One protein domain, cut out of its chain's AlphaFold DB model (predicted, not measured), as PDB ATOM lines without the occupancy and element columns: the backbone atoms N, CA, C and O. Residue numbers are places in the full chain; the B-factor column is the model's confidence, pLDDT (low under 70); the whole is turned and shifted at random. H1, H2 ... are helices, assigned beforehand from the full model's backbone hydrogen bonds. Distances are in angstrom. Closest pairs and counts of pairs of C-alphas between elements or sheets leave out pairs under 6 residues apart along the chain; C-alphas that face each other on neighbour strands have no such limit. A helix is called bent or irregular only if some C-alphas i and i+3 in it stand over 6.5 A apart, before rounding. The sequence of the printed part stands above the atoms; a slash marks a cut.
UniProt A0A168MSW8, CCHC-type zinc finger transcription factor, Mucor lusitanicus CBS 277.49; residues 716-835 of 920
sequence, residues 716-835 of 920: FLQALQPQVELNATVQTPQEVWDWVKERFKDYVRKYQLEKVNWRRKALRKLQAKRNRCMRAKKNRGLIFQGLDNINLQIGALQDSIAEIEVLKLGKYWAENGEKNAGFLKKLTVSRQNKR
ATOM      1  N   PHE A 716     -32.014 -24.615  15.994       92.44
ATOM      2  CA  PHE A 716     -30.952 -24.344  16.966       92.44
ATOM      3  C   PHE A 716     -30.231 -25.621  17.431       92.44
ATOM      4  O   PHE A 716     -29.005 -25.634  17.517       92.44
ATOM      5  N   LEU A 717     -30.966 -26.705  17.698       90.25
ATOM      6  CA  LEU A 717     -30.382 -27.992  18.091       90.25
ATOM      7  C   LEU A 717     -29.642 -28.667  16.924       90.25
ATOM      8  O   LEU A 717     -28.552 -29.190  17.125       90.25
ATOM      9  N   GLN A 718     -30.174 -28.582  15.701       92.25
ATOM     10  CA  GLN A 718     -29.492 -29.050  14.486       92.25
ATOM     11  C   GLN A 718     -28.185 -28.282  14.236       92.25
ATOM     12  O   GLN A 718     -27.171 -28.888  13.903       92.25
ATOM     13  N   ALA A 719     -28.164 -26.965  14.466       91.44
ATOM     14  CA  ALA A 719     -26.948 -26.154  14.363       91.44
ATOM     15  C   ALA A 719     -25.907 -26.446  15.468       91.44
ATOM     16  O   ALA A 719     -24.725 -26.168  15.276       91.44
ATOM     17  N   LEU A 720     -26.324 -27.003  16.612       91.38
ATOM     18  CA  LEU A 720     -25.418 -27.456  17.676       91.38
ATOM     19  C   LEU A 720     -24.821 -28.845  17.412       91.38
ATOM     20  O   LEU A 720     -23.743 -29.126  17.930       91.38
ATOM     21  N   GLN A 721     -25.491 -29.706  16.640       91.12
ATOM     22  CA  GLN A 721     -25.125 -31.120  16.494       91.12
ATOM     23  C   GLN A 721     -23.640 -31.357  16.125       91.12
ATOM     24  O   GLN A 721     -23.000 -32.116  16.851       91.12
ATOM     25  N   PRO A 722     -23.025 -30.660  15.144       92.25
ATOM     26  CA  PRO A 722     -21.608 -30.869  14.819       92.25
ATOM     27  C   PRO A 722     -20.645 -30.509  15.965       92.25
ATOM     28  O   PRO A 722     -19.547 -31.050  16.057       92.25
ATOM     29  N   GLN A 723     -21.043 -29.597  16.862       90.38
ATOM     30  CA  GLN A 723     -20.264 -29.255  18.058       90.38
ATOM     31  C   GLN A 723     -20.482 -30.265  19.192       90.38
ATOM     32  O   GLN A 723     -19.562 -30.509  19.963       90.38
ATOM     33  N   VAL A 724     -21.667 -30.882  19.284       90.06
ATOM     34  CA  VAL A 724     -21.924 -32.005  20.203       90.06
ATOM     35  C   VAL A 724     -21.079 -33.215  19.805       90.06
ATOM     36  O   VAL A 724     -20.409 -33.788  20.658       90.06
ATOM     37  N   GLU A 725     -21.064 -33.556  18.514       91.19
ATOM     38  CA  GLU A 725     -20.261 -34.646  17.949       91.19
ATOM     39  C   GLU A 725     -18.759 -34.415  18.172       91.19
ATOM     40  O   GLU A 725     -18.070 -35.313  18.646       91.19
ATOM     41  N   LEU A 726     -18.263 -33.192  17.937       90.12
ATOM     42  CA  LEU A 726     -16.869 -32.836  18.221       90.12
ATOM     43  C   LEU A 726     -16.540 -32.935  19.721       90.12
ATOM     44  O   LEU A 726     -15.569 -33.593  20.092       90.12
ATOM     45  N   ASN A 727     -17.348 -32.322  20.594       87.62
ATOM     46  CA  ASN A 727     -17.098 -32.320  22.039       87.62
ATOM     47  C   ASN A 727     -17.132 -33.741  22.630       87.62
ATOM     48  O   ASN A 727     -16.326 -34.051  23.504       87.62
ATOM     49  N   ALA A 728     -17.988 -34.629  22.113       87.56
ATOM     50  CA  ALA A 728     -18.069 -36.032  22.530       87.56
ATOM     51  C   ALA A 728     -16.804 -36.865  22.227       87.56
ATOM     52  O   ALA A 728     -16.668 -37.962  22.762       87.56
ATOM     53  N   THR A 729     -15.861 -36.354  21.424       88.75
ATOM     54  CA  THR A 729     -14.541 -36.991  21.224       88.75
ATOM     55  C   THR A 729     -13.492 -36.593  22.270       88.75
ATOM     56  O   THR A 729     -12.436 -37.219  22.331       88.75
ATOM     57  N   VAL A 730     -13.759 -35.565  23.089       86.00
ATOM     58  CA  VAL A 730     -12.772 -34.951  24.007       86.00
ATOM     59  C   VAL A 730     -13.286 -34.823  25.451       86.00
ATOM     60  O   VAL A 730     -12.488 -34.711  26.378       86.00
ATOM     61  N   GLN A 731     -14.603 -34.825  25.657       89.88
ATOM     62  CA  GLN A 731     -15.268 -34.594  26.945       89.88
ATOM     63  C   GLN A 731     -16.129 -35.792  27.352       89.88
ATOM     64  O   GLN A 731     -16.601 -36.555  26.506       89.88
ATOM     65  N   THR A 732     -16.396 -35.940  28.650       89.50
ATOM     66  CA  THR A 732     -17.329 -36.964  29.133       89.50
ATOM     67  C   THR A 732     -18.767 -36.673  28.674       89.50
ATOM     68  O   THR A 732     -19.148 -35.506  28.520       89.50
ATOM     69  N   PRO A 733     -19.635 -37.698  28.534       83.06
ATOM     70  CA  PRO A 733     -21.040 -37.493  28.172       83.06
ATOM     71  C   PRO A 733     -21.793 -36.526  29.100       83.06
ATOM     72  O   PRO A 733     -22.712 -35.840  28.656       83.06
ATOM     73  N   GLN A 734     -21.395 -36.434  30.375       81.38
ATOM     74  CA  GLN A 734     -21.979 -35.501  31.338       81.38
ATOM     75  C   GLN A 734     -21.602 -34.044  31.033       81.38
ATOM     76  O   GLN A 734     -22.485 -33.187  31.019       81.38
ATOM     77  N   GLU A 735     -20.328 -33.760  30.747       84.75
ATOM     78  CA  GLU A 735     -19.850 -32.412  30.406       84.75
ATOM     79  C   GLU A 735     -20.475 -31.910  29.101       84.75
ATOM     80  O   GLU A 735     -20.993 -30.791  29.055       84.75
ATOM     81  N   VAL A 736     -20.531 -32.766  28.073       87.56
ATOM     82  CA  VAL A 736     -21.225 -32.462  26.809       87.56
ATOM     83  C   VAL A 736     -22.703 -32.155  27.071       87.56
ATOM     84  O   VAL A 736     -23.254 -31.194  26.528       87.56
ATOM     85  N   TRP A 737     -23.360 -32.929  27.940       85.75
ATOM     86  CA  TRP A 737     -24.771 -32.740  28.272       85.75
ATOM     87  C   TRP A 737     -25.030 -31.460  29.080       85.75
ATOM     88  O   TRP A 737     -26.018 -30.768  28.823       85.75
ATOM     89  N   ASP A 738     -24.159 -31.092  30.022       85.94
ATOM     90  CA  ASP A 738     -24.256 -29.823  30.755       85.94
ATOM     91  C   ASP A 738     -23.937 -28.604  29.873       85.94
ATOM     92  O   ASP A 738     -24.637 -27.590  29.959       85.94
ATOM     93  N   TRP A 739     -22.994 -28.725  28.934       91.81
ATOM     94  CA  TRP A 739     -22.751 -27.720  27.896       91.81
ATOM     95  C   TRP A 739     -23.986 -27.517  26.999       91.81
ATOM     96  O   TRP A 739     -24.425 -26.381  26.796       91.81
ATOM     97  N   VAL A 740     -24.634 -28.597  26.536       88.94
ATOM     98  CA  VAL A 740     -25.902 -28.511  25.780       88.94
ATOM     99  C   VAL A 740     -26.998 -27.827  26.607       88.94
ATOM    100  O   VAL A 740     -27.700 -26.953  26.084       88.94
ATOM    101  N   LYS A 741     -27.133 -28.153  27.903       84.38
ATOM    102  CA  LYS A 741     -28.091 -27.485  28.809       84.38
ATOM    103  C   LYS A 741     -27.819 -25.987  28.927       84.38
ATOM    104  O   LYS A 741     -28.778 -25.214  28.947       84.38
ATOM    105  N   GLU A 742     -26.559 -25.558  28.997       85.94
ATOM    106  CA  GLU A 742     -26.201 -24.137  29.038       85.94
ATOM    107  C   GLU A 742     -26.577 -23.416  27.736       85.94
ATOM    108  O   GLU A 742     -27.288 -22.408  27.772       85.94
ATOM    109  N   ARG A 743     -26.196 -23.967  26.578       90.12
ATOM    110  CA  ARG A 743     -26.521 -23.373  25.269       90.12
ATOM    111  C   ARG A 743     -28.036 -23.272  25.065       90.12
ATOM    112  O   ARG A 743     -28.540 -22.217  24.675       90.12
ATOM    113  N   PHE A 744     -28.778 -24.323  25.417       87.38
ATOM    114  CA  PHE A 744     -30.244 -24.320  25.437       87.38
ATOM    115  C   PHE A 744     -30.815 -23.235  26.362       87.38
ATOM    116  O   PHE A 744     -31.684 -22.464  25.953       87.38
ATOM    117  N   LYS A 745     -30.316 -23.139  27.600       82.81
ATOM    118  CA  LYS A 745     -30.744 -22.158  28.610       82.81
ATOM    119  C   LYS A 745     -30.597 -20.723  28.098       82.81
ATOM    120  O   LYS A 745     -31.517 -19.935  28.311       82.81
ATOM    121  N   ASP A 746     -29.524 -20.397  27.381       84.81
ATOM    122  CA  ASP A 746     -29.295 -19.048  26.845       84.81
ATOM    123  C   ASP A 746     -30.110 -18.720  25.591       84.81
ATOM    124  O   ASP A 746     -30.692 -17.633  25.516       84.81
ATOM    125  N   TYR A 747     -30.277 -19.670  24.665       86.38
ATOM    126  CA  TYR A 747     -31.236 -19.522  23.562       86.38
ATOM    127  C   TYR A 747     -32.661 -19.263  24.093       86.38
ATOM    128  O   TYR A 747     -33.338 -18.308  23.695       86.38
ATOM    129  N   VAL A 748     -33.090 -20.060  25.075       84.62
ATOM    130  CA  VAL A 748     -34.407 -19.953  25.713       84.62
ATOM    131  C   VAL A 748     -34.561 -18.654  26.516       84.62
ATOM    132  O   VAL A 748     -35.628 -18.034  26.464       84.62
ATOM    133  N   ARG A 749     -33.507 -18.191  27.209       79.38
ATOM    134  CA  ARG A 749     -33.463 -16.867  27.858       79.38
ATOM    135  C   ARG A 749     -33.687 -15.753  26.837       79.38
ATOM    136  O   ARG A 749     -34.583 -14.940  27.052       79.38
ATOM    137  N   LYS A 750     -32.935 -15.731  25.729       82.19
ATOM    138  CA  LYS A 750     -33.042 -14.702  24.677       82.19
ATOM    139  C   LYS A 750     -34.458 -14.642  24.091       82.19
ATOM    140  O   LYS A 750     -35.108 -13.597  24.155       82.19
ATOM    141  N   TYR A 751     -34.985 -15.789  23.661       80.31
ATOM    142  CA  TYR A 751     -36.332 -15.909  23.092       80.31
ATOM    143  C   TYR A 751     -37.444 -15.459  24.062       80.31
ATOM    144  O   TYR A 751     -38.456 -14.871  23.663       80.31
ATOM    145  N   GLN A 752     -37.283 -15.717  25.366       73.38
ATOM    146  CA  GLN A 752     -38.225 -15.232  26.378       73.38
ATOM    147  C   GLN A 752     -38.054 -13.751  26.691       73.38
ATOM    148  O   GLN A 752     -39.067 -13.077  26.862       73.38
ATOM    149  N   LEU A 753     -36.825 -13.234  26.766       72.12
ATOM    150  CA  LEU A 753     -36.557 -11.820  27.029       72.12
ATOM    151  C   LEU A 753     -37.249 -10.942  25.988       72.12
ATOM    152  O   LEU A 753     -37.944 -10.004  26.363       72.12
ATOM    153  N   GLU A 754     -37.169 -11.299  24.707       70.62
ATOM    154  CA  GLU A 754     -37.881 -10.611  23.625       70.62
ATOM    155  C   GLU A 754     -39.407 -10.598  23.856       70.62
ATOM    156  O   GLU A 754     -40.019  -9.528  23.883       70.62
ATOM    157  N   LYS A 755     -40.033 -11.753  24.137       69.50
ATOM    158  CA  LYS A 755     -41.494 -11.844  24.364       69.50
ATOM    159  C   LYS A 755     -41.976 -11.262  25.701       69.50
ATOM    160  O   LYS A 755     -43.128 -10.834  25.798       69.50
ATOM    161  N   VAL A 756     -41.143 -11.249  26.741       68.19
ATOM    162  CA  VAL A 756     -41.439 -10.626  28.045       68.19
ATOM    163  C   VAL A 756     -41.291  -9.111  27.945       68.19
ATOM    164  O   VAL A 756     -42.161  -8.381  28.418       68.19
ATOM    165  N   ASN A 757     -40.247  -8.631  27.266       73.06
ATOM    166  CA  ASN A 757     -40.064  -7.213  26.982       73.06
ATOM    167  C   ASN A 757     -41.159  -6.692  26.047       73.06
ATOM    168  O   ASN A 757     -41.661  -5.600  26.292       73.06
ATOM    169  N   TRP A 758     -41.601  -7.473  25.052       80.19
ATOM    170  CA  TRP A 758     -42.777  -7.137  24.242       80.19
ATOM    171  C   TRP A 758     -44.034  -6.997  25.109       80.19
ATOM    172  O   TRP A 758     -44.630  -5.926  25.099       80.19
ATOM    173  N   ARG A 759     -44.392  -7.998  25.934       75.88
ATOM    174  CA  ARG A 759     -45.577  -7.911  26.818       75.88
ATOM    175  C   ARG A 759     -45.521  -6.696  27.749       75.88
ATOM    176  O   ARG A 759     -46.499  -5.964  27.848       75.88
ATOM    177  N   ARG A 760     -44.374  -6.445  28.393       74.94
ATOM    178  CA  ARG A 760     -44.171  -5.281  29.279       74.94
ATOM    179  C   ARG A 760     -44.274  -3.951  28.525       74.94
ATOM    180  O   ARG A 760     -44.929  -3.035  29.011       74.94
ATOM    181  N   LYS A 761     -43.660  -3.837  27.340       81.62
ATOM    182  CA  LYS A 761     -43.742  -2.634  26.490       81.62
ATOM    183  C   LYS A 761     -45.163  -2.412  25.961       81.62
ATOM    184  O   LYS A 761     -45.617  -1.274  25.970       81.62
ATOM    185  N   ALA A 762     -45.865  -3.466  25.547       83.69
ATOM    186  CA  ALA A 762     -47.246  -3.409  25.071       83.69
ATOM    187  C   ALA A 762     -48.208  -2.974  26.187       83.69
ATOM    188  O   ALA A 762     -48.941  -2.006  26.005       83.69
ATOM    189  N   LEU A 763     -48.131  -3.604  27.367       86.12
ATOM    190  CA  LEU A 763     -48.934  -3.226  28.530       86.12
ATOM    191  C   LEU A 763     -48.674  -1.768  28.937       86.12
ATOM    192  O   LEU A 763     -49.623  -0.998  29.042       86.12
ATOM    193  N   ARG A 764     -47.406  -1.336  29.047       84.19
ATOM    194  CA  ARG A 764     -47.061   0.077  29.312       84.19
ATOM    195  C   ARG A 764     -47.587   1.033  28.233       84.19
ATOM    196  O   ARG A 764     -48.143   2.072  28.577       84.19
ATOM    197  N   LYS A 765     -47.455   0.697  26.940       86.50
ATOM    198  CA  LYS A 765     -48.009   1.500  25.829       86.50
ATOM    199  C   LYS A 765     -49.534   1.635  25.943       86.50
ATOM    200  O   LYS A 765     -50.047   2.733  25.735       86.50
ATOM    201  N   LEU A 766     -50.243   0.558  26.289       87.94
ATOM    202  CA  LEU A 766     -51.703   0.542  26.428       87.94
ATOM    203  C   LEU A 766     -52.184   1.283  27.681       87.94
ATOM    204  O   LEU A 766     -53.059   2.133  27.544       87.94
ATOM    205  N   GLN A 767     -51.572   1.067  28.853       88.31
ATOM    206  CA  GLN A 767     -51.844   1.851  30.070       88.31
ATOM    207  C   GLN A 767     -51.623   3.353  29.812       88.31
ATOM    208  O   GLN A 767     -52.492   4.179  30.079       88.31
ATOM    209  N   ALA A 768     -50.502   3.726  29.181       84.31
ATOM    210  CA  ALA A 768     -50.225   5.120  28.838       84.31
ATOM    211  C   ALA A 768     -51.211   5.693  27.797       84.31
ATOM    212  O   ALA A 768     -51.563   6.870  27.875       84.31
ATOM    213  N   LYS A 769     -51.684   4.885  26.832       85.31
ATOM    214  CA  LYS A 769     -52.745   5.284  25.887       85.31
ATOM    215  C   LYS A 769     -54.067   5.514  26.628       85.31
ATOM    216  O   LYS A 769     -54.654   6.581  26.471       85.31
ATOM    217  N   ARG A 770     -54.474   4.573  27.486       84.56
ATOM    218  CA  ARG A 770     -55.671   4.657  28.335       84.56
ATOM    219  C   ARG A 770     -55.661   5.915  29.202       84.56
ATOM    220  O   ARG A 770     -56.607   6.694  29.155       84.56
ATOM    221  N   ASN A 771     -54.577   6.162  29.931       80.81
ATOM    222  CA  ASN A 771     -54.500   7.282  30.869       80.81
ATOM    223  C   ASN A 771     -54.429   8.639  30.136       80.81
ATOM    224  O   ASN A 771     -54.978   9.628  30.618       80.81
ATOM    225  N   ARG A 772     -53.869   8.700  28.914       80.38
ATOM    226  CA  ARG A 772     -54.043   9.870  28.028       80.38
ATOM    227  C   ARG A 772     -55.503  10.061  27.600       80.38
ATOM    228  O   ARG A 772     -55.998  11.180  27.688       80.38
ATOM    229  N   CYS A 773     -56.202   8.998  27.196       76.50
ATOM    230  CA  CYS A 773     -57.628   9.058  26.846       76.50
ATOM    231  C   CYS A 773     -58.501   9.530  28.024       76.50
ATOM    232  O   CYS A 773     -59.334  10.413  27.836       76.50
ATOM    233  N   MET A 774     -58.265   9.028  29.241       75.00
ATOM    234  CA  MET A 774     -58.992   9.442  30.453       75.00
ATOM    235  C   MET A 774     -58.783  10.926  30.800       75.00
ATOM    236  O   MET A 774     -59.720  11.602  31.226       75.00
ATOM    237  N   ARG A 775     -57.575  11.464  30.574       72.94
ATOM    238  CA  ARG A 775     -57.257  12.885  30.816       72.94
ATOM    239  C   ARG A 775     -57.724  13.828  29.702       72.94
ATOM    240  O   ARG A 775     -57.862  15.027  29.944       72.94
ATOM    241  N   ALA A 776     -58.029  13.322  28.507       68.44
ATOM    242  CA  ALA A 776     -58.475  14.106  27.352       68.44
ATOM    243  C   ALA A 776     -59.951  14.561  27.463       68.44
ATOM    244  O   ALA A 776     -60.813  14.178  26.672       68.44
ATOM    245  N   LYS A 777     -60.243  15.429  28.445       57.12
ATOM    246  CA  LYS A 777     -61.597  15.851  28.868       57.12
ATOM    247  C   LYS A 777     -62.532  16.382  27.757       57.12
ATOM    248  O   LYS A 777     -63.738  16.394  27.988       57.12
ATOM    249  N   LYS A 778     -62.026  16.823  26.593       54.16
ATOM    250  CA  LYS A 778     -62.825  17.506  25.550       54.16
ATOM    251  C   LYS A 778     -63.753  16.596  24.722       54.16
ATOM    252  O   LYS A 778     -64.877  17.004  24.465       54.16
ATOM    253  N   ASN A 779     -63.346  15.379  24.341       52.50
ATOM    254  CA  ASN A 779     -64.054  14.590  23.305       52.50
ATOM    255  C   ASN A 779     -64.681  13.284  23.838       52.50
ATOM    256  O   ASN A 779     -64.450  12.201  23.300       52.50
ATOM    257  N   ARG A 780     -65.486  13.371  24.908       56.28
ATOM    258  CA  ARG A 780     -66.031  12.193  25.619       56.28
ATOM    259  C   ARG A 780     -66.793  11.191  24.732       56.28
ATOM    260  O   ARG A 780     -66.647   9.999  24.961       56.28
ATOM    261  N   GLY A 781     -67.550  11.637  23.725       54.47
ATOM    262  CA  GLY A 781     -68.376  10.741  22.895       54.47
ATOM    263  C   GLY A 781     -67.580   9.656  22.156       54.47
ATOM    264  O   GLY A 781     -67.856   8.471  22.312       54.47
ATOM    265  N   LEU A 782     -66.553  10.050  21.396       50.84
ATOM    266  CA  LEU A 782     -65.747   9.120  20.590       50.84
ATOM    267  C   LEU A 782     -64.660   8.398  21.405       50.84
ATOM    268  O   LEU A 782     -64.291   7.271  21.083       50.84
ATOM    269  N   ILE A 783     -64.151   9.020  22.475       53.91
ATOM    270  CA  ILE A 783     -63.070   8.434  23.284       53.91
ATOM    271  C   ILE A 783     -63.521   7.145  23.990       53.91
ATOM    272  O   ILE A 783     -62.724   6.214  24.096       53.91
ATOM    273  N   PHE A 784     -64.778   7.053  24.438       57.56
ATOM    274  CA  PHE A 784     -65.259   5.896  25.203       57.56
ATOM    275  C   PHE A 784     -65.325   4.603  24.370       57.56
ATOM    276  O   PHE A 784     -64.878   3.565  24.851       57.56
ATOM    277  N   GLN A 785     -65.748   4.657  23.099       59.19
ATOM    278  CA  GLN A 785     -65.752   3.473  22.219       59.19
ATOM    279  C   GLN A 785     -64.340   2.889  22.015       59.19
ATOM    280  O   GLN A 785     -64.154   1.673  21.990       59.19
ATOM    281  N   GLY A 786     -63.320   3.750  21.914       65.44
ATOM    282  CA  GLY A 786     -61.920   3.317  21.860       65.44
ATOM    283  C   GLY A 786     -61.367   2.841  23.210       65.44
ATOM    284  O   GLY A 786     -60.466   2.001  23.240       65.44
ATOM    285  N   LEU A 787     -61.894   3.361  24.322       77.31
ATOM    286  CA  LEU A 787     -61.437   3.050  25.676       77.31
ATOM    287  C   LEU A 787     -61.736   1.598  26.060       77.31
ATOM    288  O   LEU A 787     -60.850   0.928  26.585       77.31
ATOM    289  N   ASP A 788     -62.927   1.085  25.747       79.06
ATOM    290  CA  ASP A 788     -63.298  -0.296  26.084       79.06
ATOM    291  C   ASP A 788     -62.469  -1.331  25.316       79.06
ATOM    292  O   ASP A 788     -62.047  -2.337  25.885       79.06
ATOM    293  N   ASN A 789     -62.113  -1.043  24.060       82.94
ATOM    294  CA  ASN A 789     -61.169  -1.866  23.304       82.94
ATOM    295  C   ASN A 789     -59.772  -1.880  23.969       82.94
ATOM    296  O   ASN A 789     -59.170  -2.940  24.131       82.94
ATOM    297  N   ILE A 790     -59.283  -0.726  24.442       85.69
ATOM    298  CA  ILE A 790     -58.015  -0.632  25.189       85.69
ATOM    299  C   ILE A 790     -58.101  -1.390  26.526       85.69
ATOM    300  O   ILE A 790     -57.167  -2.117  26.866       85.69
ATOM    301  N   ASN A 791     -59.213  -1.274  27.260       87.44
ATOM    302  CA  ASN A 791     -59.457  -2.002  28.510       87.44
ATOM    303  C   ASN A 791     -59.424  -3.527  28.279       87.44
ATOM    304  O   ASN A 791     -58.758  -4.245  29.026       87.44
ATOM    305  N   LEU A 792     -60.064  -4.023  27.211       85.81
ATOM    306  CA  LEU A 792     -60.046  -5.439  26.821       85.81
ATOM    307  C   LEU A 792     -58.639  -5.927  26.432       85.81
ATOM    308  O   LEU A 792     -58.229  -7.006  26.862       85.81
ATOM    309  N   GLN A 793     -57.867  -5.132  25.678       87.31
ATOM    310  CA  GLN A 793     -56.474  -5.468  25.349       87.31
ATOM    311  C   GLN A 793     -55.577  -5.529  26.597       87.31
ATOM    312  O   GLN A 793     -54.733  -6.422  26.704       87.31
ATOM    313  N   ILE A 794     -55.764  -4.614  27.559       88.19
ATOM    314  CA  ILE A 794     -55.057  -4.646  28.850       88.19
ATOM    315  C   ILE A 794     -55.445  -5.903  29.637       88.19
ATOM    316  O   ILE A 794     -54.554  -6.622  30.091       88.19
ATOM    317  N   GLY A 795     -56.743  -6.211  29.737       86.25
ATOM    318  CA  GLY A 795     -57.250  -7.393  30.438       86.25
ATOM    319  C   GLY A 795     -56.677  -8.700  29.889       86.25
ATOM    320  O   GLY A 795     -56.086  -9.469  30.642       86.25
ATOM    321  N   ALA A 796     -56.730  -8.903  28.568       84.12
ATOM    322  CA  ALA A 796     -56.190 -10.101  27.919       84.12
ATOM    323  C   ALA A 796     -54.664 -10.258  28.098       84.12
ATOM    324  O   ALA A 796     -54.156 -11.376  28.247       84.12
ATOM    325  N   LEU A 797     -53.910  -9.150  28.122       84.81
ATOM    326  CA  LEU A 797     -52.479  -9.177  28.443       84.81
ATOM    327  C   LEU A 797     -52.227  -9.502  29.922       84.81
ATOM    328  O   LEU A 797     -51.305 -10.264  30.214       84.81
ATOM    329  N   GLN A 798     -53.033  -8.963  30.839       86.00
ATOM    330  CA  GLN A 798     -52.951  -9.247  32.274       86.00
ATOM    331  C   GLN A 798     -53.285 -10.713  32.584       86.00
ATOM    332  O   GLN A 798     -52.504 -11.361  33.282       86.00
ATOM    333  N   ASP A 799     -54.347 -11.270  31.994       80.44
ATOM    334  CA  ASP A 799     -54.700 -12.694  32.094       80.44
ATOM    335  C   ASP A 799     -53.552 -13.589  31.591       80.44
ATOM    336  O   ASP A 799     -53.101 -14.482  32.311       80.44
ATOM    337  N   SER A 800     -52.984 -13.291  30.412       79.69
ATOM    338  CA  SER A 800     -51.837 -14.044  29.871       79.69
ATOM    339  C   SER A 800     -50.583 -13.960  30.755       79.69
ATOM    340  O   SER A 800     -49.805 -14.914  30.807       79.69
ATOM    341  N   ILE A 801     -50.351 -12.836  31.441       78.44
ATOM    342  CA  ILE A 801     -49.221 -12.682  32.371       78.44
ATOM    343  C   ILE A 801     -49.473 -13.477  33.659       78.44
ATOM    344  O   ILE A 801     -48.595 -14.231  34.081       78.44
ATOM    345  N   ALA A 802     -50.664 -13.361  34.252       76.06
ATOM    346  CA  ALA A 802     -51.026 -14.073  35.475       76.06
ATOM    347  C   ALA A 802     -50.967 -15.597  35.293       76.06
ATOM    348  O   ALA A 802     -50.383 -16.291  36.126       76.06
ATOM    349  N   GLU A 803     -51.484 -16.116  34.176       70.31
ATOM    350  CA  GLU A 803     -51.430 -17.543  33.843       70.31
ATOM    351  C   GLU A 803     -49.979 -18.068  33.772       70.31
ATOM    352  O   GLU A 803     -49.654 -19.120  34.331       70.31
ATOM    353  N   ILE A 804     -49.075 -17.305  33.143       67.44
ATOM    354  CA  ILE A 804     -47.651 -17.657  33.039       67.44
ATOM    355  C   ILE A 804     -46.979 -17.706  34.420       67.44
ATOM    356  O   ILE A 804     -46.192 -18.622  34.674       67.44
ATOM    357  N   GLU A 805     -47.275 -16.768  35.325       65.31
ATOM    358  CA  GLU A 805     -46.707 -16.797  36.682       65.31
ATOM    359  C   GLU A 805     -47.301 -17.929  37.543       65.31
ATOM    360  O   GLU A 805     -46.548 -18.623  38.231       65.31
ATOM    361  N   VAL A 806     -48.606 -18.221  37.440       62.56
ATOM    362  CA  VAL A 806     -49.239 -19.380  38.111       62.56
ATOM    363  C   VAL A 806     -48.583 -20.705  37.690       62.56
ATOM    364  O   VAL A 806     -48.316 -21.569  38.534       62.56
ATOM    365  N   LEU A 807     -48.229 -20.852  36.411       61.31
ATOM    366  CA  LEU A 807     -47.536 -22.041  35.909       61.31
ATOM    367  C   LEU A 807     -46.058 -22.099  36.326       61.31
ATOM    368  O   LEU A 807     -45.578 -23.173  36.686       61.31
ATOM    369  N   LYS A 808     -45.341 -20.966  36.390       57.62
ATOM    370  CA  LYS A 808     -43.975 -20.893  36.966       57.62
ATOM    371  C   LYS A 808     -43.923 -21.244  38.460       57.62
ATOM    372  O   LYS A 808     -42.886 -21.705  38.952       57.62
ATOM    373  N   LEU A 809     -45.025 -21.044  39.186       55.84
ATOM    374  CA  LEU A 809     -45.209 -21.503  40.568       55.84
ATOM    375  C   LEU A 809     -45.496 -23.017  40.664       55.84
ATOM    376  O   LEU A 809     -45.482 -23.579  41.763       55.84
ATOM    377  N   GLY A 810     -45.696 -23.701  39.532       48.19
ATOM    378  CA  GLY A 810     -45.854 -25.152  39.443       48.19
ATOM    379  C   GLY A 810     -47.248 -25.643  39.834       48.19
ATOM    380  O   GLY A 810     -47.361 -26.625  40.574       48.19
ATOM    381  N   LYS A 811     -48.310 -24.947  39.419       50.38
ATOM    382  CA  LYS A 811     -49.693 -25.432  39.526       50.38
ATOM    383  C   LYS A 811     -50.261 -25.648  38.120       50.38
ATOM    384  O   LYS A 811     -50.491 -24.685  37.405       50.38
ATOM    385  N   TYR A 812     -50.498 -26.908  37.748       44.00
ATOM    386  CA  TYR A 812     -51.256 -27.263  36.537       44.00
ATOM    387  C   TYR A 812     -52.775 -27.151  36.734       44.00
ATOM    388  O   TYR A 812     -53.511 -27.098  35.754       44.00
ATOM    389  N   TRP A 813     -53.235 -27.101  37.988       40.75
ATOM    390  CA  TRP A 813     -54.649 -27.084  38.347       40.75
ATOM    391  C   TRP A 813     -54.978 -25.932  39.315       40.75
ATOM    392  O   TRP A 813     -54.394 -25.783  40.399       40.75
ATOM    393  N   ALA A 814     -55.967 -25.131  38.927       39.09
ATOM    394  CA  ALA A 814     -56.659 -24.162  39.771       39.09
ATOM    395  C   ALA A 814     -58.077 -24.682  40.083       39.09
ATOM    396  O   ALA A 814     -59.060 -24.025  39.760       39.09
ATOM    397  N   GLU A 815     -58.152 -25.887  40.670       40.78
ATOM    398  CA  GLU A 815     -59.357 -26.738  40.801       40.78
ATOM    399  C   GLU A 815     -60.671 -26.019  41.138       40.78
ATOM    400  O   GLU A 815     -61.692 -26.356  40.548       40.78
ATOM    401  N   ASN A 816     -60.656 -25.011  42.019       45.19
ATOM    402  CA  ASN A 816     -61.871 -24.321  42.474       45.19
ATOM    403  C   ASN A 816     -61.965 -22.838  42.040       45.19
ATOM    404  O   ASN A 816     -62.712 -22.072  42.645       45.19
ATOM    405  N   GLY A 817     -61.177 -22.382  41.055       44.78
ATOM    406  CA  GLY A 817     -61.188 -20.974  40.606       44.78
ATOM    407  C   GLY A 817     -60.682 -19.958  41.649       44.78
ATOM    408  O   GLY A 817     -61.043 -18.781  41.620       44.78
ATOM    409  N   GLU A 818     -59.863 -20.409  42.602       46.88
ATOM    410  CA  GLU A 818     -59.460 -19.665  43.803       46.88
ATOM    411  C   GLU A 818     -58.578 -18.434  43.512       46.88
ATOM    412  O   GLU A 818     -57.360 -18.537  43.374       46.88
ATOM    413  N   LYS A 819     -59.174 -17.234  43.549       46.94
ATOM    414  CA  LYS A 819     -58.458 -15.938  43.491       46.94
ATOM    415  C   LYS A 819     -57.799 -15.508  44.823       46.94
ATOM    416  O   LYS A 819     -57.331 -14.380  44.945       46.94
ATOM    417  N   ASN A 820     -57.790 -16.351  45.860       46.06
ATOM    418  CA  ASN A 820     -57.398 -15.934  47.214       46.06
ATOM    419  C   ASN A 820     -55.865 -15.822  47.388       46.06
ATOM    420  O   ASN A 820     -55.155 -16.826  47.469       46.06
ATOM    421  N   ALA A 821     -55.360 -14.592  47.529       40.97
ATOM    422  CA  ALA A 821     -53.932 -14.310  47.703       40.97
ATOM    423  C   ALA A 821     -53.308 -14.979  48.948       40.97
ATOM    424  O   ALA A 821     -52.170 -15.448  48.892       40.97
ATOM    425  N   GLY A 822     -54.052 -15.089  50.055       43.75
ATOM    426  CA  GLY A 822     -53.590 -15.757  51.277       43.75
ATOM    427  C   GLY A 822     -53.383 -17.265  51.093       43.75
ATOM    428  O   GLY A 822     -52.425 -17.827  51.624       43.75
ATOM    429  N   PHE A 823     -54.225 -17.922  50.290       52.78
ATOM    430  CA  PHE A 823     -54.036 -19.320  49.894       52.78
ATOM    431  C   PHE A 823     -52.803 -19.495  48.996       52.78
ATOM    432  O   PHE A 823     -51.970 -20.361  49.266       52.78
ATOM    433  N   LEU A 824     -52.626 -18.629  47.990       49.44
ATOM    434  CA  LEU A 824     -51.440 -18.645  47.121       49.44
ATOM    435  C   LEU A 824     -50.140 -18.418  47.917       49.44
ATOM    436  O   LEU A 824     -49.151 -19.129  47.699       49.44
ATOM    437  N   LYS A 825     -50.144 -17.502  48.900       51.09
ATOM    438  CA  LYS A 825     -49.011 -17.298  49.817       51.09
ATOM    439  C   LYS A 825     -48.748 -18.544  50.667       51.09
ATOM    440  O   LYS A 825     -47.619 -19.029  50.678       51.09
ATOM    441  N   LYS A 826     -49.768 -19.110  51.328       55.09
ATOM    442  CA  LYS A 826     -49.629 -20.330  52.150       55.09
ATOM    443  C   LYS A 826     -49.101 -21.517  51.339       55.09
ATOM    444  O   LYS A 826     -48.238 -22.244  51.825       55.09
ATOM    445  N   LEU A 827     -49.534 -21.673  50.086       53.41
ATOM    446  CA  LEU A 827     -49.011 -22.690  49.172       53.41
ATOM    447  C   LEU A 827     -47.531 -22.451  48.826       53.41
ATOM    448  O   LEU A 827     -46.745 -23.398  48.819       53.41
ATOM    449  N   THR A 828     -47.141 -21.200  48.577       45.84
ATOM    450  CA  THR A 828     -45.750 -20.817  48.272       45.84
ATOM    451  C   THR A 828     -44.836 -21.063  49.472       45.84
ATOM    452  O   THR A 828     -43.836 -21.764  49.337       45.84
ATOM    453  N   VAL A 829     -45.226 -20.601  50.664       51.34
ATOM    454  CA  VAL A 829     -44.500 -20.827  51.926       51.34
ATOM    455  C   VAL A 829     -44.403 -22.321  52.249       51.34
ATOM    456  O   VAL A 829     -43.327 -22.799  52.605       51.34
ATOM    457  N   SER A 830     -45.483 -23.091  52.065       53.31
ATOM    458  CA  SER A 830     -45.464 -24.550  52.249       53.31
ATOM    459  C   SER A 830     -44.493 -25.236  51.280       53.31
ATOM    460  O   SER A 830     -43.707 -26.087  51.688       53.31
ATOM    461  N   ARG A 831     -44.488 -24.837  50.000       55.62
ATOM    462  CA  ARG A 831     -43.582 -25.387  48.979       55.62
ATOM    463  C   ARG A 831     -42.126 -24.982  49.189       55.62
ATOM    464  O   ARG A 831     -41.256 -25.792  48.894       55.62
ATOM    465  N   GLN A 832     -41.856 -23.785  49.706       50.09
ATOM    466  CA  GLN A 832     -40.508 -23.344  50.063       50.09
ATOM    467  C   GLN A 832     -39.981 -24.146  51.260       50.09
ATOM    468  O   GLN A 832     -38.936 -24.779  51.148       50.09
ATOM    469  N   ASN A 833     -40.765 -24.270  52.338       53.22
ATOM    470  CA  ASN A 833     -40.418 -25.115  53.489       53.22
ATOM    471  C   ASN A 833     -40.236 -26.604  53.126       53.22
ATOM    472  O   ASN A 833     -39.418 -27.270  53.746       53.22
ATOM    473  N   LYS A 834     -40.959 -27.126  52.123       53.28
ATOM    474  CA  LYS A 834     -40.805 -28.507  51.619       53.28
ATOM    475  C   LYS A 834     -39.660 -28.712  50.615       53.28
ATOM    476  O   LYS A 834     -39.444 -29.841  50.191       53.28
ATOM    477  N   ARG A 835     -38.978 -27.650  50.172       47.09
ATOM    478  CA  ARG A 835     -37.899 -27.709  49.159       47.09
ATOM    479  C   ARG A 835     -36.563 -27.156  49.644       47.09
ATOM    480  O   ARG A 835     -35.571 -27.289  48.940       47.09
TER     481      ARG A 835
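Overview. This is residues 716 to 835 of the 920 residues of the protein "CCHC-type zinc finger transcription factor" of Mucor lusitanicus CBS 277.49 (UniProt A0A168MSW8). One long helix, H2, makes the length of this open model, and a shorter helix folds back along it at each end: H1 where H2 begins, and H3 where H2 ends, making a long helical hairpin with H2. A last short helix, H4, lies off past the end of H3 on a loop and touches no helix. The printed part has 120 residues with four named helices in the order H1, H2, H3, H4 and no named strand, and its class is all helix. It is extended, with a radius of gyration of the C-alphas of 22.7 A, and its outline is flat, spanning 73 by 38 by 19 A.

Along the chain. Find C-alpha 716 at (-30.952, -24.344, 16.966); from there H1 runs over residues 716 to 727, 16.8 A from first to last C-alpha. It is irregular, with C-alphas 719 and 722 7.1 A apart. Next look at C-alpha 733 at (-21.040, -37.493, 28.172), where H2 begins; it covers residues 733 to 775 and is 62.1 A long. H3, residues 780 to 808, is 41.4 A long and has a kink of 26 degrees near residue 787. H3 is neither bent nor irregular, but only just: C-alphas 781 and 784 are 6.2 A apart. H4, residues 821 to 833, measures 18.2 A and ends at C-alpha 833 at (-40.418, -25.115, 53.489).

Arrangement. Begin with H1 and H2, a helical hairpin that only just touches, with 3 pairs of C-alphas within 8 A; H1 uses residues 724 to 727 alone and H2 residues 736 to 740 alone. Their closest C-alphas, those of Asn 727 and Val 736, are 6.3 A apart, and the helices run opposite ways at a shallow tilt of 26 degrees. Further along, residues 748 to 755 of H2 stand free. H2 then touches H3 with residues 759 to 773 alone, in a second helical hairpin. Look there at Leu 763 and Ile 794, whose C-alphas are the closest, 6.3 A apart; the two helices run opposite ways at a shallow tilt of 23 degrees. H4 is apart from H1, H2 and H3, and H1 is apart from H3. In H4 every O i to N i+4 pair is within hydrogen-bond range; in H1 6 of 8 are, in H2 38 of 39 and in H3 21 of 25.

Size, cuts and confidence. The two C-alphas farthest apart, those of Thr 729 and Lys 778, are 72.9 A apart. The printed part has no cut. The links H1 to H2 and H2 to H3 are tight, while H3 to H4 is a long link of 12 residues. Residues 775 to 782 and 815 to 823 also stand free. The mean pLDDT of the printed part is 72.5, and residues 755 to 756, 776 to 786 and 804 to 835 are under 70.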